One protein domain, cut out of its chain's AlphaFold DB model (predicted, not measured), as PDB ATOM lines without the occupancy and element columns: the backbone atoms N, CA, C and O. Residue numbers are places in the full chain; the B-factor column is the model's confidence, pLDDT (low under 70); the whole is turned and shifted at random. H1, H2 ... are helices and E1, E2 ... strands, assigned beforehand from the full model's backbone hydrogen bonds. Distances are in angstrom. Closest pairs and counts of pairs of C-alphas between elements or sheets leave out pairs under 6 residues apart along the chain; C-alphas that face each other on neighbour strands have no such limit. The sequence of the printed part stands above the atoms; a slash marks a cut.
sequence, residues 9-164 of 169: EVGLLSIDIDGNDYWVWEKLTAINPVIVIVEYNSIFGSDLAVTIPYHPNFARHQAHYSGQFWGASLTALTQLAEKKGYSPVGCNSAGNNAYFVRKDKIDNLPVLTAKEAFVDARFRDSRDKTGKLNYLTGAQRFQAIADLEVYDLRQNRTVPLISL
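Overview. This is residues 9 to 164 of the 169 residues of an uncharacterized protein of Verrucomicrobia bacterium (UniProt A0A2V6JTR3). A four-stranded sheet, E1, E2, E4 and E3, has H1 and H3 side by side over one face; towards the other end of the long axis lies a looser part with the small hairpin of E5 and E6, the short helices H2, H5 and H6, and long stretches without named elements. The sheet is mixed and strongly twisted, and H4 only grazes it. The printed part has 156 residues with six named helices and six named strands, in the order E1 H1 E2 H2 H3 E3 E4 H4 H5 E5 E6 H6; the class is mixed, with 72 residues, under half, in named elements. The whole is compact, with a radius of gyration of the C-alphas of 15.3 A, yet elongated, spanning 48 by 29 by 26 A.

Along the chain. E1, residues 9 to 15, begins at C-alpha 9 (102.731, 110.430, 109.840) and is 16.5 A long. H1 is residues 21 to 27. E2, residues 31 to 39, is 18.5 A long and bends by 97 degrees at residue 34. H2 is residues 60 to 63. H3, residues 74 to 83, is 14.4 A long and begins at C-alpha 74 (95.342, 108.911, 133.300). E3 is residues 86 to 91, E4 97 to 102, H4 114 to 117, H5 139 to 145, E5 149 to 152 and E6 157 to 160. H6, residues 161 to 164, ends at C-alpha 164 (100.697, 108.261, 147.771).

Arrangement. E1 and E2 are parallel, with N 13 and O 35 2.9 A apart, within hydrogen-bond range. With H1 between them they form a strand-helix-strand unit, two parallel neighbour strands joined through a helix, with a right-handed crossover. E2 and E4 are antiparallel, with N 36 and O 100 at 2.8 A. E4 and E3, a hairpin, have N 87 and O 101 at 2.8 A. E2, H2, H3 and E3 form a split unit, with E4 between its strands and a right-handed crossover. H1 and H3 lie on the same face, in two layers with the sheet. They touch, closest at the C-alphas of Tyr 22 and Leu 77, 6.6 A, at a shallow tilt of 15 degrees, the same way. H3 lies over E4, at a height over the sheet of 8.8 A, and runs along the strands, at 14 degrees to E4 on the local plane. H1 only just stands up from the sheet, at 43 degrees. H3 touches H4, closest at the C-alphas of Thr 75 and Ala 114, 5.3 A. E5 and E6, a hairpin, have N 150 and O 159 at 2.8 A. H5 and H6 are close but not clearly touching, the C-alphas of Ile 145 and Leu 161 being closest at 7.5 A. H2 is not on the sheet and is apart from H1, for instance. In H1 and H3 every O i to N i+4 pair is within hydrogen-bond range; in H5, 2 of 3 are, and H2, H4 and H6 are too short for such a pair.

Size, cuts and confidence. The two C-alphas farthest apart, those of Asp 107 and Thr 130, are 49.6 A from each other. The printed part has no cut. The links E2 to H2, E4 to H4 and H4 to H5 are long. The mean pLDDT of the printed part is 97.0, and no printed residue is under 70.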
ATOM      1  N   GLU A   9     104.119 110.262 109.406       91.75
ATOM      2  CA  GLU A   9     102.731 110.430 109.840       91.75
ATOM      3  C   GLU A   9     101.942 109.120 109.753       91.75
ATOM      4  O   GLU A   9     101.977 108.415 108.748       91.75
ATOM      5  N   VAL A  10     101.207 108.812 110.820       94.38
ATOM      6  CA  VAL A  10     100.278 107.678 110.884       94.38
ATOM      7  C   VAL A  10      98.935 108.210 111.373       94.38
ATOM      8  O   VAL A  10      98.896 109.104 112.210       94.38
ATOM      9  N   GLY A  11      97.815 107.691 110.872       96.00
ATOM     10  CA  GLY A  11      96.499 108.172 111.309       96.00
ATOM     11  C   GLY A  11      96.226 107.880 112.789       96.00
ATOM     12  O   GLY A  11      95.794 108.757 113.534       96.00
ATOM     13  N   LEU A  12      96.526 106.658 113.226       96.94
ATOM     14  CA  LEU A  12      96.177 106.160 114.551       96.94
ATOM     15  C   LEU A  12      97.295 105.290 115.127       96.94
ATOM     16  O   LEU A  12      97.834 104.423 114.440       96.94
ATOM     17  N   LEU A  13      97.586 105.488 116.408       98.00
ATOM     18  CA  LEU A  13      98.367 104.585 117.244       98.00
ATOM     19  C   LEU A  13      97.502 104.146 118.426       98.00
ATOM     20  O   LEU A  13      96.972 104.996 119.132       98.00
ATOM     21  N   SER A  14      97.394 102.842 118.659       98.31
ATOM     22  CA  SER A  14      96.775 102.279 119.863       98.31
ATOM     23  C   SER A  14      97.831 101.516 120.653       98.31
ATOM     24  O   SER A  14      98.559 100.713 120.068       98.31
ATOM     25  N   ILE A  15      97.928 101.774 121.955       98.44
ATOM     26  CA  ILE A  15      98.825 101.090 122.888       98.44
ATOM     27  C   ILE A  15      97.956 100.501 123.998       98.44
ATOM     28  O   ILE A  15      97.400 101.240 124.802       98.44
ATOM     29  N   ASP A  16      97.825  99.182 123.975       97.00
ATOM     30  CA  ASP A  16      97.074  98.376 124.937       97.00
ATOM     31  C   ASP A  16      97.841  97.054 125.048       97.00
ATOM     32  O   ASP A  16      97.708  96.157 124.208       97.00
ATOM     33  N   ILE A  17      98.824  97.036 125.951       96.31
ATOM     34  CA  ILE A  17      99.773  95.923 126.117       96.31
ATOM     35  C   ILE A  17      99.786  95.373 127.545       96.31
ATOM     36  O   ILE A  17     100.739  94.685 127.923       96.31
ATOM     37  N   ASP A  18      98.747  95.668 128.334       94.69
ATOM     38  CA  ASP A  18      98.540  95.137 129.682       94.69
ATOM     39  C   ASP A  18      99.728  95.407 130.646       94.69
ATOM     40  O   ASP A  18     100.055  94.563 131.493       94.69
ATOM     41  N   GLY A  19     100.433  96.548 130.543       97.06
ATOM     42  CA  GLY A  19     101.624  96.775 131.368       97.06
ATOM     43  C   GLY A  19     102.446  98.025 131.065       97.06
ATOM     44  O   GLY A  19     102.284  99.063 131.701       97.06
ATOM     45  N   ASN A  20     103.436  97.895 130.178       98.38
ATOM     46  CA  ASN A  20     104.473  98.913 129.952       98.38
ATOM     47  C   ASN A  20     104.011 100.081 129.052       98.38
ATOM     48  O   ASN A  20     104.846 100.733 128.422       98.38
ATOM     49  N   ASP A  21     102.709 100.344 128.964       98.38
ATOM     50  CA  ASP A  21     102.070 101.256 128.010       98.38
ATOM     51  C   ASP A  21     102.708 102.657 128.019       98.38
ATOM     52  O   ASP A  21     103.102 103.181 126.972       98.38
ATOM     53  N   TYR A  22     102.923 103.217 129.216       98.75
ATOM     54  CA  TYR A  22     103.610 104.500 129.408       98.75
ATOM     55  C   TYR A  22     105.030 104.488 128.833       98.75
ATOM     56  O   TYR A  22     105.402 105.370 128.061       98.75
ATOM     57  N   TRP A  23     105.825 103.478 129.190       98.62
ATOM     58  CA  TRP A  23     107.235 103.380 128.810       98.62
ATOM     59  C   TRP A  23     107.407 103.177 127.307       98.62
ATOM     60  O   TRP A  23     108.279 103.790 126.686       98.62
ATOM     61  N   VAL A  24     106.548 102.351 126.709       98.25
ATOM     62  CA  VAL A  24     106.520 102.146 125.262       98.25
ATOM     63  C   VAL A  24     106.187 103.454 124.558       98.25
ATOM     64  O   VAL A  24     106.913 103.849 123.643       98.25
ATOM     65  N   TRP A  25     105.148 104.169 124.999       98.50
ATOM     66  CA  TRP A  25     104.793 105.441 124.379       98.50
ATOM     67  C   TRP A  25     105.881 106.505 124.556       98.50
ATOM     68  O   TRP A  25     106.194 107.239 123.612       98.50
ATOM     69  N   GLU A  26     106.500 106.575 125.736       98.50
ATOM     70  CA  GLU A  26     107.575 107.518 126.036       98.50
ATOM     71  C   GLU A  26     108.730 107.352 125.043       98.50
ATOM     72  O   GLU A  26     109.137 108.325 124.401       98.50
ATOM     73  N   LYS A  27     109.199 106.113 124.849       97.81
ATOM     74  CA  LYS A  27     110.332 105.802 123.966       97.81
ATOM     75  C   LYS A  27     109.982 105.786 122.479       97.81
ATOM     76  O   LYS A  27     110.886 105.870 121.646       97.81
ATOM     77  N   LEU A  28     108.705 105.698 122.113       95.50
ATOM     78  CA  LEU A  28     108.295 105.670 120.713       95.50
ATOM     79  C   LEU A  28     108.468 107.046 120.048       95.50
ATOM     80  O   LEU A  28     107.769 108.011 120.365       95.50
ATOM     81  N   THR A  29     109.394 107.113 119.090       93.50
ATOM     82  CA  THR A  29     109.728 108.324 118.311       93.50
ATOM     83  C   THR A  29     109.738 108.099 116.797       93.50
ATOM     84  O   THR A  29     109.915 109.037 116.028       93.50
ATOM     85  N   ALA A  30     109.570 106.854 116.344       92.94
ATOM     86  CA  ALA A  30     109.696 106.501 114.928       92.94
ATOM     87  C   ALA A  30     108.511 106.965 114.058       92.94
ATOM     88  O   ALA A  30     108.659 107.069 112.841       92.94
ATOM     89  N   ILE A  31     107.359 107.225 114.678       94.44
ATOM     90  CA  ILE A  31     106.116 107.632 114.017       94.44
ATOM     91  C   ILE A  31     105.553 108.896 114.670       94.44
ATOM     92  O   ILE A  31     105.854 109.187 115.828       94.44
ATOM     93  N   ASN A  32     104.706 109.611 113.934       95.12
ATOM     94  CA  ASN A  32     104.015 110.820 114.372       95.12
ATOM     95  C   ASN A  32     102.488 110.677 114.179       95.12
ATOM     96  O   ASN A  32     101.956 111.173 113.180       95.12
ATOM     97  N   PRO A  33     101.786 109.954 115.073       97.50
ATOM     98  CA  PRO A  33     100.350 109.714 114.951       97.50
ATOM     99  C   PRO A  33      99.504 110.994 114.940       97.50
ATOM    100  O   PRO A  33      99.841 111.964 115.606       97.50
ATOM    101  N   VAL A  34      98.369 110.998 114.243       98.12
ATOM    102  CA  VAL A  34      97.354 112.057 114.398       98.12
ATOM    103  C   VAL A  34      96.542 111.831 115.676       98.12
ATOM    104  O   VAL A  34      96.300 112.772 116.432       98.12
ATOM    105  N   ILE A  35      96.175 110.576 115.939       98.38
ATOM    106  CA  ILE A  35      95.450 110.146 117.137       98.38
ATOM    107  C   ILE A  35      96.280 109.092 117.869       98.38
ATOM    108  O   ILE A  35      96.815 108.170 117.247       98.38
ATOM    109  N   VAL A  36      96.355 109.205 119.192       98.75
ATOM    110  CA  VAL A  36      96.919 108.182 120.071       98.75
ATOM    111  C   VAL A  36      95.849 107.724 121.054       98.75
ATOM    112  O   VAL A  36      95.194 108.544 121.694       98.75
ATOM    113  N   ILE A  37      95.694 106.413 121.180       98.75
ATOM    114  CA  ILE A  37      94.887 105.758 122.204       98.75
ATOM    115  C   ILE A  37      95.850 104.997 123.105       98.75
ATOM    116  O   ILE A  37      96.678 104.239 122.599       98.75
ATOM    117  N   VAL A  38      95.772 105.213 124.415       98.81
ATOM    118  CA  VAL A  38      96.604 104.480 125.378       98.81
ATOM    119  C   VAL A  38      95.747 103.935 126.502       98.81
ATOM    120  O   VAL A  38      94.895 104.657 127.036       98.81
ATOM    121  N   GLU A  39      95.991 102.677 126.858       98.25
ATOM    122  CA  GLU A  39      95.332 102.052 127.988       98.25
ATOM    123  C   GLU A  39      95.781 102.709 129.305       98.25
ATOM    124  O   GLU A  39      96.973 102.900 129.564       98.25
ATOM    125  N   TYR A  40      94.818 103.079 130.147       98.56
ATOM    126  CA  TYR A  40      95.057 103.582 131.493       98.56
ATOM    127  C   TYR A  40      94.358 102.707 132.520       98.56
ATOM    128  O   TYR A  40      93.250 102.211 132.316       98.56
ATOM    129  N   ASN A  41      94.989 102.588 133.678       98.12
ATOM    130  CA  ASN A  41      94.440 101.854 134.797       98.12
ATOM    131  C   ASN A  41      93.680 102.818 135.715       98.12
ATOM    132  O   ASN A  41      94.281 103.609 136.453       98.12
ATOM    133  N   SER A  42      92.343 102.757 135.679       97.25
ATOM    134  CA  SER A  42      91.482 103.654 136.464       97.25
ATOM    135  C   SER A  42      91.660 103.498 137.979       97.25
ATOM    136  O   SER A  42      91.298 104.407 138.725       97.25
ATOM    137  N   ILE A  43      92.251 102.393 138.454       97.12
ATOM    138  CA  ILE A  43      92.501 102.144 139.882       97.12
ATOM    139  C   ILE A  43      93.424 103.210 140.477       97.12
ATOM    140  O   ILE A  43      93.273 103.569 141.645       97.12
ATOM    141  N   PHE A  44      94.343 103.760 139.680       97.19
ATOM    142  CA  PHE A  44      95.227 104.841 140.119       97.19
ATOM    143  C   PHE A  44      94.517 106.201 140.237       97.19
ATOM    144  O   PHE A  44      95.102 107.155 140.751       97.19
ATOM    145  N   GLY A  45      93.262 106.299 139.793       95.31
ATOM    146  CA  GLY A  45      92.484 107.531 139.816       95.31
ATOM    147  C   GLY A  45      93.010 108.602 138.858       95.31
ATOM    148  O   GLY A  45      93.923 108.383 138.055       95.31
ATOM    149  N   SER A  46      92.412 109.787 138.946       95.88
ATOM    150  CA  SER A  46      92.797 110.950 138.145       95.88
ATOM    151  C   SER A  46      93.839 111.840 138.820       95.88
ATOM    152  O   SER A  46      94.473 112.631 138.135       95.88
ATOM    153  N   ASP A  47      94.077 111.716 140.126       95.62
ATOM    154  CA  ASP A  47      94.983 112.630 140.834       95.62
ATOM    155  C   ASP A  47      96.445 112.168 140.822       95.62
ATOM    156  O   ASP A  47      97.353 113.001 140.797       95.62
ATOM    157  N   LEU A  48      96.702 110.856 140.833       97.25
ATOM    158  CA  LEU A  48      98.060 110.308 140.864       97.25
ATOM    159  C   LEU A  48      98.708 110.386 139.481       97.25
ATOM    160  O   LEU A  48      98.066 110.093 138.479       97.25
ATOM    161  N   ALA A  49      99.997 110.720 139.415       98.31
ATOM    162  CA  ALA A  49     100.803 110.651 138.193       98.31
ATOM    163  C   ALA A  49     101.788 109.480 138.308       98.31
ATOM    164  O   ALA A  49     102.956 109.672 138.640       98.31
ATOM    165  N   VAL A  50     101.290 108.261 138.103       98.69
ATOM    166  CA  VAL A  50     102.036 107.025 138.368       98.69
ATOM    167  C   VAL A  50     101.955 106.057 137.198       98.69
ATOM    168  O   VAL A  50     100.987 106.054 136.440       98.69
ATOM    169  N   THR A  51     102.958 105.198 137.077       98.81
ATOM    170  CA  THR A  51     102.934 104.006 136.222       98.81
ATOM    171  C   THR A  51     103.570 102.841 136.965       98.81
ATOM    172  O   THR A  51     104.278 103.050 137.950       98.81
ATOM    173  N   ILE A  52     103.324 101.607 136.536       98.69
ATOM    174  CA  ILE A  52     104.126 100.484 137.017       98.69
ATOM    175  C   ILE A  52     105.617 100.709 136.683       98.69
ATOM    176  O   ILE A  52     105.934 101.326 135.658       98.69
ATOM    177  N   PRO A  53     106.564 100.217 137.500       98.44
ATOM    178  CA  PRO A  53     107.972 100.220 137.124       98.44
ATOM    179  C   PRO A  53     108.182  99.442 135.822       98.44
ATOM    180  O   PRO A  53     107.559  98.399 135.610       98.44
ATOM    181  N   TYR A  54     109.066  99.931 134.951       98.38
ATOM    182  CA  TYR A  54     109.377  99.222 133.714       98.38
ATOM    183  C   TYR A  54     109.945  97.836 134.018       98.38
ATOM    184  O   TYR A  54     110.926  97.700 134.751       98.38
ATOM    185  N   HIS A  55     109.372  96.813 133.391       97.69
ATOM    186  CA  HIS A  55     109.911  95.464 133.443       97.69
ATOM    187  C   HIS A  55     109.761  94.795 132.069       97.69
ATOM    188  O   HIS A  55     108.635  94.639 131.595       97.69
ATOM    189  N   PRO A  56     110.850  94.375 131.398       96.94
ATOM    190  CA  PRO A  56     110.790  93.914 130.006       96.94
ATOM    191  C   PRO A  56     109.936  92.652 129.819       96.94
ATOM    192  O   PRO A  56     109.312  92.489 128.777       96.94
ATOM    193  N   ASN A  57     109.859  91.800 130.844       96.50
ATOM    194  CA  ASN A  57     109.046  90.579 130.844       96.50
ATOM    195  C   ASN A  57     107.781  90.740 131.703       96.50
ATOM    196  O   ASN A  57     107.372  89.802 132.382       96.50
ATOM    197  N   PHE A  58     107.239  91.957 131.810       97.94
ATOM    198  CA  PHE A  58     106.048  92.201 132.622       97.94
ATOM    199  C   PHE A  58     104.860  91.381 132.109       97.94
ATOM    200  O   PHE A  58     104.568  91.376 130.916       97.94
ATOM    201  N   ALA A  59     104.153  90.728 133.027       96.75
ATOM    202  CA  ALA A  59     102.887  90.067 132.757       96.75
ATOM    203  C   ALA A  59     101.961  90.277 133.959       96.75
ATOM    204  O   ALA A  59     102.263  89.809 135.059       96.75
ATOM    205  N   ARG A  60     100.820  90.951 133.765       95.19
ATOM    206  CA  ARG A  60      99.943  91.407 134.865       95.19
ATOM    207  C   ARG A  60      99.533  90.308 135.855       95.19
ATOM    208  O   ARG A  60      99.548  90.527 137.061       95.19
ATOM    209  N   HIS A  61      99.228  89.105 135.357       95.12
ATOM    210  CA  HIS A  61      98.801  87.961 136.182       95.12
ATOM    211  C   HIS A  61      99.963  87.262 136.902       95.12
ATOM    212  O   HIS A  61      99.728  86.503 137.836       95.12
ATOM    213  N   GLN A  62     101.208  87.516 136.486       96.19
ATOM    214  CA  GLN A  62     102.407  87.097 137.222       96.19
ATOM    215  C   GLN A  62     102.817  88.157 138.248       96.19
ATOM    216  O   GLN A  62     103.248  87.812 139.344       96.19
ATOM    217  N   ALA A  63     102.652  89.439 137.908       96.94
ATOM    218  CA  ALA A  63     102.965  90.556 138.792       96.94
ATOM    219  C   ALA A  63     102.051  90.593 140.025       96.94
ATOM    220  O   ALA A  63     102.509  90.893 141.125       96.94
ATOM    221  N   HIS A  64     100.765  90.265 139.864       98.06
ATOM    222  CA  HIS A  64      99.846  90.132 140.986       98.06
ATOM    223  C   HIS A  64      98.679  89.193 140.669       98.06
ATOM    224  O   HIS A  64      98.096  89.258 139.587       98.06
ATOM    225  N   TYR A  65      98.269  88.368 141.642       97.69
ATOM    226  CA  TYR A  65      97.217  87.356 141.455       97.69
ATOM    227  C   TYR A  65      95.878  87.944 140.982       97.69
ATOM    228  O   TYR A  65      95.109  87.263 140.311       97.69
ATOM    229  N   SER A  66      95.580  89.199 141.340       97.56
ATOM    230  CA  SER A  66      94.318  89.837 140.960       97.56
ATOM    231  C   SER A  66      94.275  90.261 139.492       97.56
ATOM    232  O   SER A  66      93.189  90.542 138.990       97.56
ATOM    233  N   GLY A  67      95.430  90.355 138.821       97.12
ATOM    234  CA  GLY A  67      95.553  90.911 137.472       97.12
ATOM    235  C   GLY A  67      95.271  92.414 137.378       97.12
ATOM    236  O   GLY A  67      95.141  92.931 136.280       97.12
ATOM    237  N   GLN A  68      95.148  93.117 138.510       97.69
ATOM    238  CA  GLN A  68      94.744  94.532 138.560       97.69
ATOM    239  C   GLN A  68      95.924  95.519 138.564       97.69
ATOM    240  O   GLN A  68      95.720  96.730 138.512       97.69
ATOM    241  N   PHE A  69      97.157  95.020 138.663       98.12
ATOM    242  CA  PHE A  69      98.366  95.838 138.685       98.12
ATOM    243  C   PHE A  69      98.990  95.858 137.292       98.12
ATOM    244  O   PHE A  69      99.536  94.844 136.865       98.12
ATOM    245  N   TRP A  70      98.848  96.973 136.576       98.31
ATOM    246  CA  TRP A  70      99.333  97.175 135.207       98.31
ATOM    247  C   TRP A  70      99.210  98.653 134.808       98.31
ATOM    248  O   TRP A  70      98.490  99.417 135.459       98.31
ATOM    249  N   GLY A  71      99.896  99.044 133.733       98.38
ATOM    250  CA  GLY A  71      99.664 100.306 133.036       98.38
ATOM    251  C   GLY A  71     100.107 101.559 133.788       98.38
ATOM    252  O   GLY A  71     101.074 101.591 134.560       98.38
ATOM    253  N   ALA A  72      99.386 102.642 133.517       98.69
ATOM    254  CA  ALA A  72      99.632 103.959 134.082       98.69
ATOM    255  C   ALA A  72      98.333 104.670 134.447       98.69
ATOM    256  O   ALA A  72      97.252 104.303 133.988       98.69
ATOM    257  N   SER A  73      98.436 105.698 135.284       98.56
ATOM    258  CA  SER A  73      97.311 106.571 135.590       98.56
ATOM    259  C   SER A  73      96.985 107.480 134.405       98.56
ATOM    260  O   SER A  73      97.849 107.814 133.587       98.56
ATOM    261  N   LEU A  74      95.742 107.964 134.342       98.69
ATOM    262  CA  LEU A  74      95.342 108.911 133.300       98.69
ATOM    263  C   LEU A  74      96.190 110.191 133.347       98.69
ATOM    264  O   LEU A  74      96.610 110.696 132.309       98.69
ATOM    265  N   THR A  75      96.514 110.691 134.541       98.69
ATOM    266  CA  THR A  75      97.368 111.880 134.681       98.69
ATOM    267  C   THR A  75      98.794 111.640 134.199       98.69
ATOM    268  O   THR A  75      99.367 112.540 133.585       98.69
ATOM    269  N   ALA A  76      99.366 110.448 134.403       98.75
ATOM    270  CA  ALA A  76     100.670 110.106 133.838       98.75
ATOM    271  C   ALA A  76     100.656 110.205 132.305       98.75
ATOM    272  O   ALA A  76     101.525 110.847 131.709       98.75
ATOM    273  N   LEU A  77      99.632 109.627 131.673       98.88
ATOM    274  CA  LEU A  77      99.480 109.638 130.220       98.88
ATOM    275  C   LEU A  77      99.202 111.040 129.676       98.88
ATOM    276  O   LEU A  77      99.829 111.432 128.701       98.88
ATOM    277  N   THR A  78      98.353 111.831 130.331       98.75
ATOM    278  CA  THR A  78      98.096 113.224 129.940       98.75
ATOM    279  C   THR A  78      99.355 114.087 130.020       98.75
ATOM    280  O   THR A  78      99.623 114.874 129.115       98.75
ATOM    281  N   GLN A  79     100.181 113.916 131.058       98.62
ATOM    282  CA  GLN A  79     101.464 114.621 131.151       98.62
ATOM    283  C   GLN A  79     102.437 114.199 130.044       98.62
ATOM    284  O   GLN A  79     103.172 115.035 129.519       98.62
ATOM    285  N   LEU A  80     102.461 112.913 129.686       98.81
ATOM    286  CA  LEU A  80     103.286 112.423 128.584       98.81
ATOM    287  C   LEU A  80     102.781 112.932 127.226       98.81
ATOM    288  O   LEU A  80     103.587 113.374 126.410       98.81
ATOM    289  N   ALA A  81     101.465 112.929 127.010       98.56
ATOM    290  CA  ALA A  81     100.806 113.458 125.820       98.56
ATOM    291  C   ALA A  81     101.225 114.908 125.560       98.56
ATOM    292  O   ALA A  81     101.696 115.236 124.471       98.56
ATOM    293  N   GLU A  82     101.147 115.744 126.599       98.44
ATOM    294  CA  GLU A  82     101.505 117.159 126.541       98.44
ATOM    295  C   GLU A  82     102.971 117.352 126.124       98.44
ATOM    296  O   GLU A  82     103.254 118.090 125.175       98.44
ATOM    297  N   LYS A  83     103.899 116.609 126.752       98.31
ATOM    298  CA  LYS A  83     105.333 116.608 126.394       98.31
ATOM    299  C   LYS A  83     105.580 116.171 124.949       98.31
ATOM    300  O   LYS A  83     106.556 116.601 124.340       98.31
ATOM    301  N   LYS A  84     104.722 115.304 124.407       98.12
ATOM    302  CA  LYS A  84     104.825 114.767 123.043       98.12
ATOM    303  C   LYS A  84     104.033 115.574 122.003       98.12
ATOM    304  O   LYS A  84     104.053 115.195 120.836       98.12
ATOM    305  N   GLY A  85     103.370 116.671 122.383       98.25
ATOM    306  CA  GLY A  85     102.628 117.530 121.450       98.25
ATOM    307  C   GLY A  85     101.191 117.079 121.160       98.25
ATOM    308  O   GLY A  85     100.660 117.375 120.089       98.25
ATOM    309  N   TYR A  86     100.559 116.383 122.105       98.75
ATOM    310  CA  TYR A  86      99.178 115.909 122.012       98.75
ATOM    311  C   TYR A  86      98.309 116.529 123.101       98.75
ATOM    312  O   TYR A  86      98.785 116.849 124.187       98.75
ATOM    313  N   SER A  87      97.021 116.641 122.804       98.56
ATOM    314  CA  SER A  87      95.993 117.126 123.711       98.56
ATOM    315  C   SER A  87      95.046 115.984 124.098       98.56
ATOM    316  O   SER A  87      94.578 115.268 123.210       98.56
ATOM    317  N   PRO A  88      94.740 115.794 125.391       98.38
ATOM    318  CA  PRO A  88      93.698 114.870 125.854       98.38
ATOM    319  C   PRO A  88      92.299 115.325 125.413       98.38
ATOM    320  O   PRO A  88      91.918 116.470 125.651       98.38
ATOM    321  N   VAL A  89      91.519 114.419 124.816       98.25
ATOM    322  CA  VAL A  89      90.157 114.720 124.319       98.25
ATOM    323  C   VAL A  89      89.055 113.876 124.968       98.25
ATOM    324  O   VAL A  89      87.874 114.119 124.736       98.25
ATOM    325  N   GLY A  90      89.413 112.890 125.797       98.06
ATOM    326  CA  GLY A  90      88.450 112.089 126.557       98.06
ATOM    327  C   GLY A  90      88.917 110.665 126.828       98.06
ATOM    328  O   GLY A  90      90.036 110.284 126.483       98.06
ATOM    329  N   CYS A  91      88.027 109.874 127.424       98.38
ATOM    330  CA  CYS A  91      88.200 108.439 127.636       98.38
ATOM    331  C   CYS A  91      86.972 107.663 127.152       98.38
ATOM    332  O   CYS A  91      85.886 108.221 126.989       98.38
ATOM    333  N   ASN A  92      87.126 106.356 126.944       97.62
ATOM    334  CA  ASN A  92      86.005 105.504 126.557       97.62
ATOM    335  C   ASN A  92      85.059 105.275 127.745       97.62
ATOM    336  O   ASN A  92      85.442 105.358 128.911       97.62
ATOM    337  N   SER A  93      83.810 104.909 127.454       96.81
ATOM    338  CA  SER A  93      82.798 104.649 128.487       96.81
ATOM    339  C   SER A  93      83.090 103.413 129.351       96.81
ATOM    340  O   SER A  93      82.480 103.259 130.411       96.81
ATOM    341  N   ALA A  94      84.002 102.538 128.910       96.50
ATOM    342  CA  ALA A  94      84.464 101.389 129.683       96.50
ATOM    343  C   ALA A  94      85.501 101.760 130.758       96.50
ATOM    344  O   ALA A  94      85.626 101.000 131.718       96.50
ATOM    345  N   GLY A  95      86.174 102.913 130.630       96.75
ATOM    346  CA  GLY A  95      87.112 103.447 131.620       96.75
ATOM    347  C   GLY A  95      88.519 102.850 131.567       96.75
ATOM    348  O   GLY A  95      89.140 102.695 132.613       96.75
ATOM    349  N   ASN A  96      89.008 102.477 130.380       96.06
ATOM    350  CA  ASN A  96      90.379 101.978 130.205       96.06
ATOM    351  C   ASN A  96      91.139 102.568 129.019       96.06
ATOM    352  O   ASN A  96      92.344 102.417 128.984       96.06
ATOM    353  N   ASN A  97      90.504 103.261 128.074       98.19
ATOM    354  CA  ASN A  97      91.212 103.860 126.939       98.19
ATOM    355  C   ASN A  97      91.129 105.381 126.986       98.19
ATOM    356  O   ASN A  97      90.026 105.934 127.012       98.19
ATOM    357  N   ALA A  98      92.289 106.037 126.986       98.62
ATOM    358  CA  ALA A  98      92.427 107.485 126.911       98.62
ATOM    359  C   ALA A  98      92.749 107.914 125.476       98.62
ATOM    360  O   ALA A  98      93.571 107.285 124.811       98.62
ATOM    361  N   TYR A  99      92.113 108.987 125.008       98.62
ATOM    362  CA  TYR A  99      92.254 109.504 123.650       98.62
ATOM    363  C   TYR A  99      93.028 110.818 123.652       98.62
ATOM    364  O   TYR A  99      92.676 111.768 124.360       98.62
ATOM    365  N   PHE A 100      94.043 110.887 122.797       98.69
ATOM    366  CA  PHE A 100      94.881 112.060 122.605       98.69
ATOM    367  C   PHE A 100      94.958 112.412 121.119       98.69
ATOM    368  O   PHE A 100      95.153 111.538 120.275       98.69
ATOM    369  N   VAL A 101      94.835 113.696 120.792       98.69
ATOM    370  CA  VAL A 101      94.909 114.203 119.414       98.69
ATOM    371  C   VAL A 101      96.098 115.138 119.286       98.69
ATOM    372  O   VAL A 101      96.354 115.951 120.174       98.69
ATOM    373  N   ARG A 102      96.856 115.014 118.196       98.31
ATOM    374  CA  ARG A 102      98.017 115.871 117.936       98.31
ATOM    375  C   ARG A 102      97.573 117.334 117.866       98.31
ATOM    376  O   ARG A 102      96.554 117.644 117.250       98.31
ATOM    377  N   LYS A 103      98.315 118.241 118.506       98.06
ATOM    378  CA  LYS A 103      97.891 119.643 118.700       98.06
ATOM    379  C   LYS A 103      97.594 120.396 117.400       98.06
ATOM    380  O   LYS A 103      96.693 121.222 117.377       98.06
ATOM    381  N   ASP A 104      98.298 120.094 116.310       97.31
ATOM    382  CA  ASP A 104      98.064 120.676 114.979       97.31
ATOM    383  C   ASP A 104      96.814 120.120 114.266       97.31
ATOM    384  O   ASP A 104      96.456 120.606 113.195       97.31
ATOM    385  N   LYS A 105      96.161 119.094 114.826       97.25
ATOM    386  CA  LYS A 105      95.015 118.384 114.233       97.25
ATOM    387  C   LYS A 105      93.755 118.407 115.101       97.25
ATOM    388  O   LYS A 105      92.782 117.746 114.751       97.25
ATOM    389  N   ILE A 106      93.756 119.130 116.222       95.06
ATOM    390  CA  ILE A 106      92.661 119.070 117.200       95.06
ATOM    391  C   ILE A 106      91.367 119.769 116.758       95.06
ATOM    392  O   ILE A 106      90.285 119.360 117.178       95.06
ATOM    393  N   ASP A 107      91.479 120.781 115.894       93.12
ATOM    394  CA  ASP A 107      90.358 121.589 115.402       93.12
ATOM    395  C   ASP A 107      89.411 122.020 116.543       93.12
ATOM    396  O   ASP A 107      89.839 122.734 117.450       93.12
ATOM    397  N   ASN A 108      88.154 121.565 116.536       94.25
ATOM    398  CA  ASN A 108      87.112 121.975 117.480       94.25
ATOM    399  C   ASN A 108      86.876 120.979 118.633       94.25
ATOM    400  O   ASN A 108      85.878 121.089 119.349       94.25
ATOM    401  N   LEU A 109      87.740 119.973 118.805       96.44
ATOM    402  CA  LEU A 109      87.591 119.009 119.895       96.44
ATOM    403  C   LEU A 109      87.916 119.650 121.255       96.44
ATOM    404  O   LEU A 109      88.849 120.452 121.354       96.44
ATOM    405  N   PRO A 110      87.192 119.278 122.326       96.25
ATOM    406  CA  PRO A 110      87.499 119.766 123.660       96.25
ATOM    407  C   PRO A 110      88.868 119.253 124.117       96.25
ATOM    408  O   PRO A 110      89.196 118.081 123.938       96.25
ATOM    409  N   VAL A 111      89.640 120.127 124.762       98.00
ATOM    410  CA  VAL A 111      90.855 119.748 125.491       98.00
ATOM    411  C   VAL A 111      90.486 119.601 126.960       98.00
ATOM    412  O   VAL A 111      90.054 120.569 127.581       98.00
ATOM    413  N   LEU A 112      90.637 118.396 127.503       98.19
ATOM    414  CA  LEU A 112      90.185 118.057 128.853       98.19
ATOM    415  C   LEU A 112      91.362 117.849 129.799       98.19
ATOM    416  O   LEU A 112      92.341 117.189 129.471       98.19
ATOM    417  N   THR A 113      91.260 118.313 131.034       98.12
ATOM    418  CA  THR A 113      92.169 117.846 132.084       98.12
ATOM    419  C   THR A 113      91.965 116.348 132.338       98.12
ATOM    420  O   THR A 113      90.907 115.780 132.061       98.12
ATOM    421  N   ALA A 114      92.958 115.687 132.942       97.50
ATOM    422  CA  ALA A 114      92.810 114.288 133.349       97.50
ATOM    423  C   ALA A 114      91.606 114.082 134.284       97.50
ATOM    424  O   ALA A 114      90.931 113.066 134.192       97.50
ATOM    425  N   LYS A 115      91.294 115.056 135.147       97.81
ATOM    426  CA  LYS A 115      90.140 114.992 136.049       97.81
ATOM    427  C   LYS A 115      88.805 115.071 135.306       97.81
ATOM    428  O   LYS A 115      87.890 114.342 135.667       97.81
ATOM    429  N   GLU A 116      88.703 115.913 134.279       98.19
ATOM    430  CA  GLU A 116      87.495 116.036 133.447       98.19
ATOM    431  C   GLU A 116      87.295 114.825 132.530       98.19
ATOM    432  O   GLU A 116      86.165 114.391 132.327       98.19
ATOM    433  N   ALA A 117      88.381 114.263 131.992       97.75
ATOM    434  CA  ALA A 117      88.327 113.110 131.095       97.75
ATOM    435  C   ALA A 117      88.156 111.761 131.816       97.75
ATOM    436  O   ALA A 117      87.845 110.766 131.161       97.75
ATOM    437  N   PHE A 118      88.412 111.694 133.126       98.25
ATOM    438  CA  PHE A 118      88.480 110.435 133.866       98.25
ATOM    439  C   PHE A 118      87.148 109.685 133.886       98.25
ATOM    440  O   PHE A 118      86.102 110.236 134.228       98.25
ATOM    441  N   VAL A 119      87.216 108.385 133.604       97.69
ATOM    442  CA  VAL A 119      86.091 107.458 133.721       97.69
ATOM    443  C   VAL A 119      86.553 106.262 134.545       97.69
ATOM    444  O   VAL A 119      87.516 105.593 134.191       97.69
ATOM    445  N   ASP A 120      85.869 105.957 135.648       96.56
ATOM    446  CA  ASP A 120      86.207 104.746 136.398       96.56
ATOM    447  C   ASP A 120      85.809 103.487 135.609       96.56
ATOM    448  O   ASP A 120      84.721 103.413 135.024       96.56
ATOM    449  N   ALA A 121      86.693 102.490 135.607       95.12
ATOM    450  CA  ALA A 121      86.509 101.243 134.890       95.12
ATOM    451  C   ALA A 121      85.262 100.489 135.365       95.12
ATOM    452  O   ALA A 121      85.101 100.225 136.560       95.12
ATOM    453  N   ARG A 122      84.414 100.078 134.413       92.44
ATOM    454  CA  ARG A 122      83.148  99.359 134.679       92.44
ATOM    455  C   ARG A 122      83.277  97.836 134.640       92.44
ATOM    456  O   ARG A 122      82.384  97.133 135.116       92.44
ATOM    457  N   PHE A 123      84.357  97.329 134.055       91.44
ATOM    458  CA  PHE A 123      84.639  95.898 133.992       91.44
ATOM    459  C   PHE A 123      85.083  95.355 135.355       91.44
ATOM    460  O   PHE A 123      85.583  96.082 136.216       91.44
ATOM    461  N   ARG A 124      84.847  94.056 135.560       92.75
ATOM    462  CA  ARG A 124      85.108  93.347 136.819       92.75
ATOM    463  C   ARG A 124      85.851  92.051 136.525       92.75
ATOM    464  O   ARG A 124      85.251  90.985 136.443       92.75
ATOM    465  N   ASP A 125      87.152  92.159 136.333       94.06
ATOM    466  CA  ASP A 125      88.033  91.058 135.935       94.06
ATOM    467  C   ASP A 125      89.029  90.649 137.035       94.06
ATOM    468  O   ASP A 125      89.853  89.757 136.826       94.06
ATOM    469  N   SER A 126      88.916  91.256 138.223       97.12
ATOM    470  CA  SER A 126      89.717  90.908 139.395       97.12
ATOM    471  C   SER A 126      89.543  89.440 139.786       97.12
ATOM    472  O   SER A 126      88.431  88.893 139.780       97.12
ATOM    473  N   ARG A 127      90.658  88.825 140.185       97.94
ATOM    474  CA  ARG A 127      90.747  87.427 140.620       97.94
ATOM    475  C   ARG A 127      91.208  87.299 142.068       97.94
ATOM    476  O   ARG A 127      91.846  88.192 142.628       97.94
ATOM    477  N   ASP A 128      90.868  86.176 142.685       96.94
ATOM    478  CA  ASP A 128      91.465  85.733 143.940       96.94
ATOM    479  C   ASP A 128      92.764  84.939 143.702       96.94
ATOM    480  O   ASP A 128      93.183  84.711 142.568       96.94
ATOM    481  N   LYS A 129      93.412  84.504 144.787       96.19
ATOM    482  CA  LYS A 129      94.677  83.749 144.736       96.19
ATOM    483  C   LYS A 129      94.557  82.373 144.069       96.19
ATOM    484  O   LYS A 129      95.576  81.777 143.745       96.19
ATOM    485  N   THR A 130      93.341  81.863 143.871       96.75
ATOM    486  CA  THR A 130      93.080  80.607 143.149       96.75
ATOM    487  C   THR A 130      92.833  80.837 141.654       96.75
ATOM    488  O   THR A 130      92.644  79.885 140.903       96.75
ATOM    489  N   GLY A 131      92.833  82.098 141.207       95.38
ATOM    490  CA  GLY A 131      92.575  82.488 139.824       95.38
ATOM    491  C   GLY A 131      91.089  82.644 139.486       95.38
ATOM    492  O   GLY A 131      90.762  82.968 138.338       95.38
ATOM    493  N   LYS A 132      90.176  82.458 140.448       97.25
ATOM    494  CA  LYS A 132      88.732  82.632 140.242       97.25
ATOM    495  C   LYS A 132      88.363  84.113 140.302       97.25
ATOM    496  O   LYS A 132      88.911  84.862 141.105       97.25
ATOM    497  N   LEU A 133      87.415  84.539 139.463       97.38
ATOM    498  CA  LEU A 133      86.890  85.904 139.503       97.38
ATOM    499  C   LEU A 133      86.241  86.194 140.863       97.38
ATOM    500  O   LEU A 133      85.330  85.478 141.287       97.38
ATOM    501  N   ASN A 134      86.702  87.260 141.514       96.75
ATOM    502  CA  ASN A 134      86.139  87.783 142.762       96.75
ATOM    503  C   ASN A 134      85.465  89.153 142.579       96.75
ATOM    504  O   ASN A 134      84.857  89.659 143.519       96.75
ATOM    505  N   TYR A 135      85.539  89.725 141.370       95.69
ATOM    506  CA  TYR A 135      84.772  90.896 140.939       95.69
ATOM    507  C   TYR A 135      84.922  92.140 141.832       95.69
ATOM    508  O   TYR A 135      83.960  92.894 141.982       95.69
ATOM    509  N   LEU A 136      86.109  92.367 142.413       95.44
ATOM    510  CA  LEU A 136      86.382  93.576 143.201       95.44
ATOM    511  C   LEU A 136      86.073  94.847 142.396       95.44
ATOM    512  O   LEU A 136      86.356  94.919 141.198       95.44
ATOM    513  N   THR A 137      85.532  95.866 143.066       91.38
ATOM    514  CA  THR A 137      85.188  97.162 142.458       91.38
ATOM    515  C   THR A 137      85.691  98.338 143.289       91.38
ATOM    516  O   THR A 137      86.003  98.198 144.475       91.38
ATOM    517  N   GLY A 138      85.781  99.516 142.657       88.25
ATOM    518  CA  GLY A 138      86.114 100.779 143.319       88.25
ATOM    519  C   GLY A 138      87.328 100.667 144.248       88.25
ATOM    520  O   GLY A 138      88.375 100.143 143.864       88.25
ATOM    521  N   ALA A 139      87.158 101.098 145.501       91.75
ATOM    522  CA  ALA A 139      88.212 101.086 146.513       91.75
ATOM    523  C   ALA A 139      88.782  99.685 146.813       91.75
ATOM    524  O   ALA A 139      89.942  99.583 147.201       91.75
ATOM    525  N   GLN A 140      88.019  98.604 146.617       95.44
ATOM    526  CA  GLN A 140      88.519  97.246 146.866       95.44
ATOM    527  C   GLN A 140      89.627  96.860 145.881       95.44
ATOM    528  O   GLN A 140      90.574  96.180 146.272       95.44
ATOM    529  N   ARG A 141      89.541  97.322 144.623       95.69
ATOM    530  CA  ARG A 141      90.594  97.089 143.623       95.69
ATOM    531  C   ARG A 141      91.892  97.771 144.020       95.69
ATOM    532  O   ARG A 141      92.939  97.139 143.975       95.69
ATOM    533  N   PHE A 142      91.800  99.024 144.466       95.94
ATOM    534  CA  PHE A 142      92.950  99.762 144.979       95.94
ATOM    535  C   PHE A 142      93.589  99.024 146.153       95.94
ATOM    536  O   PHE A 142      94.785  98.765 146.127       95.94
ATOM    537  N   GLN A 143      92.791  98.621 147.148       96.44
ATOM    538  CA  GLN A 143      93.316  97.913 148.320       96.44
ATOM    539  C   GLN A 143      94.000  96.594 147.958       96.44
ATOM    540  O   GLN A 143      94.991  96.236 148.582       96.44
ATOM    541  N   ALA A 144      93.525  95.897 146.923       97.19
ATOM    542  CA  ALA A 144      94.150  94.660 146.470       97.19
ATOM    543  C   ALA A 144      95.578  94.850 145.932       97.19
ATOM    544  O   ALA A 144      96.316  93.874 145.893       97.19
ATOM    545  N   ILE A 145      95.957  96.058 145.503       97.56
ATOM    546  CA  ILE A 145      97.284  96.361 144.939       97.56
ATOM    547  C   ILE A 145      98.024  97.466 145.709       97.56
ATOM    548  O   ILE A 145      99.050  97.954 145.245       97.56
ATOM    549  N   ALA A 146      97.510  97.889 146.866       97.06
ATOM    550  CA  ALA A 146      97.982  99.078 147.573       97.06
ATOM    551  C   ALA A 146      99.431  98.951 148.073       97.06
ATOM    552  O   ALA A 146     100.161  99.940 148.101       97.06
ATOM    553  N   ASP A 147      99.862  97.740 148.418       97.19
ATOM    554  CA  ASP A 147     101.225  97.480 148.891       97.19
ATOM    555  C   ASP A 147     102.240  97.322 147.745       97.19
ATOM    556  O   ASP A 147     103.441  97.238 147.995       97.19
ATOM    557  N   LEU A 148     101.781  97.280 146.487       98.19
ATOM    558  CA  LEU A 148     102.664  97.146 145.332       98.19
ATOM    559  C   LEU A 148     103.357  98.467 145.006       98.19
ATOM    560  O   LEU A 148     102.813  99.558 145.185       98.19
ATOM    561  N   GLU A 149     104.576  98.350 144.498       98.25
ATOM    562  CA  GLU A 149     105.405  99.488 144.136       98.25
ATOM    563  C   GLU A 149     105.014 100.083 142.782       98.25
ATOM    564  O   GLU A 149     104.966  99.386 141.776       98.25
ATOM    565  N   VAL A 150     104.808 101.396 142.739       98.62
ATOM    566  CA  VAL A 150     104.592 102.175 141.514       98.62
ATOM    567  C   VAL A 150     105.722 103.178 141.324       98.62
ATOM    568  O   VAL A 150     106.355 103.618 142.283       98.62
ATOM    569  N   TYR A 151     105.969 103.569 140.081       98.75
ATOM    570  CA  TYR A 151     106.858 104.671 139.748       98.75
ATOM    571  C   TYR A 151     106.089 105.997 139.805       98.75
ATOM    572  O   TYR A 151     105.194 106.237 138.990       98.75
ATOM    573  N   ASP A 152     106.427 106.853 140.770       98.44
ATOM    574  CA  ASP A 152     105.883 108.206 140.889       98.44
ATOM    575  C   ASP A 152     106.644 109.154 139.959       98.44
ATOM    576  O   ASP A 152     107.811 109.484 140.191       98.44
ATOM    577  N   LEU A 153     105.963 109.632 138.917       98.19
ATOM    578  CA  LEU A 153     106.538 110.523 137.910       98.19
ATOM    579  C   LEU A 153     106.812 111.935 138.441       98.19
ATOM    580  O   LEU A 153     107.596 112.665 137.839       98.19
ATOM    581  N   ARG A 154     106.180 112.342 139.549       95.75
ATOM    582  CA  ARG A 154     106.414 113.656 140.174       95.75
ATOM    583  C   ARG A 154     107.691 113.649 140.994       95.75
ATOM    584  O   ARG A 154     108.429 114.628 140.992       95.75
ATOM    585  N   GLN A 155     107.933 112.551 141.702       96.12
ATOM    586  CA  GLN A 155     109.088 112.396 142.588       96.12
ATOM    587  C   GLN A 155     110.250 111.651 141.920       96.12
ATOM    588  O   GLN A 155     111.336 111.581 142.491       96.12
ATOM    589  N   ASN A 156     110.028 111.112 140.718       97.25
ATOM    590  CA  ASN A 156     111.004 110.370 139.928       97.25
ATOM    591  C   ASN A 156     111.614 109.185 140.701       97.25
ATOM    592  O   ASN A 156     112.823 108.946 140.655       97.25
ATOM    593  N   ARG A 157     110.774 108.463 141.453       97.88
ATOM    594  CA  ARG A 157     111.177 107.328 142.294       97.88
ATOM    595  C   ARG A 157     110.073 106.285 142.412       97.88
ATOM    596  O   ARG A 157     108.894 106.590 142.248       97.88
ATOM    597  N   THR A 158     110.471 105.068 142.756       98.44
ATOM    598  CA  THR A 158     109.549 103.977 143.071       98.44
ATOM    599  C   THR A 158     109.110 104.059 144.532       98.44
ATOM    600  O   THR A 158     109.944 104.272 145.414       98.44
ATOM    601  N   VAL A 159     107.809 103.916 144.785       98.00
ATOM    602  CA  VAL A 159     107.211 103.925 146.129       98.00
ATOM    603  C   VAL A 159     106.023 102.957 146.204       98.00
ATOM    604  O   VAL A 159     105.372 102.729 145.184       98.00
ATOM    605  N   PRO A 160     105.669 102.426 147.388       97.50
ATOM    606  CA  PRO A 160     104.415 101.694 147.565       97.50
ATOM    607  C   PRO A 160     103.211 102.572 147.211       97.50
ATOM    608  O   PRO A 160     103.137 103.720 147.665       97.50
ATOM    609  N   LEU A 161     102.245 102.050 146.454       97.12
ATOM    610  CA  LEU A 161     101.067 102.799 146.002       97.12
ATOM    611  C   LEU A 161     100.298 103.435 147.171       97.12
ATOM    612  O   LEU A 161      99.864 104.585 147.085       97.12
ATOM    613  N   ILE A 162     100.182 102.726 148.295       96.31
ATOM    614  CA  ILE A 162      99.500 103.203 149.501       96.31
ATOM    615  C   ILE A 162     100.119 104.485 150.070       96.31
ATOM    616  O   ILE A 162      99.403 105.317 150.629       96.31
ATOM    617  N   SER A 163     101.428 104.689 149.888       95.94
ATOM    618  CA  SER A 163     102.134 105.861 150.418       95.94
ATOM    619  C   SER A 163     101.690 107.173 149.762       95.94
ATOM    620  O   SER A 163     101.782 108.231 150.381       95.94
ATOM    621  N   LEU A 164     101.135 107.101 148.548       92.56
ATOM    622  CA  LEU A 164     100.697 108.261 147.771       92.56
ATOM    623  C   LEU A 164      99.279 108.733 148.127       92.56
ATOM    624  O   LEU A 164      98.853 109.799 147.685       92.56
TER     625      LEU A 164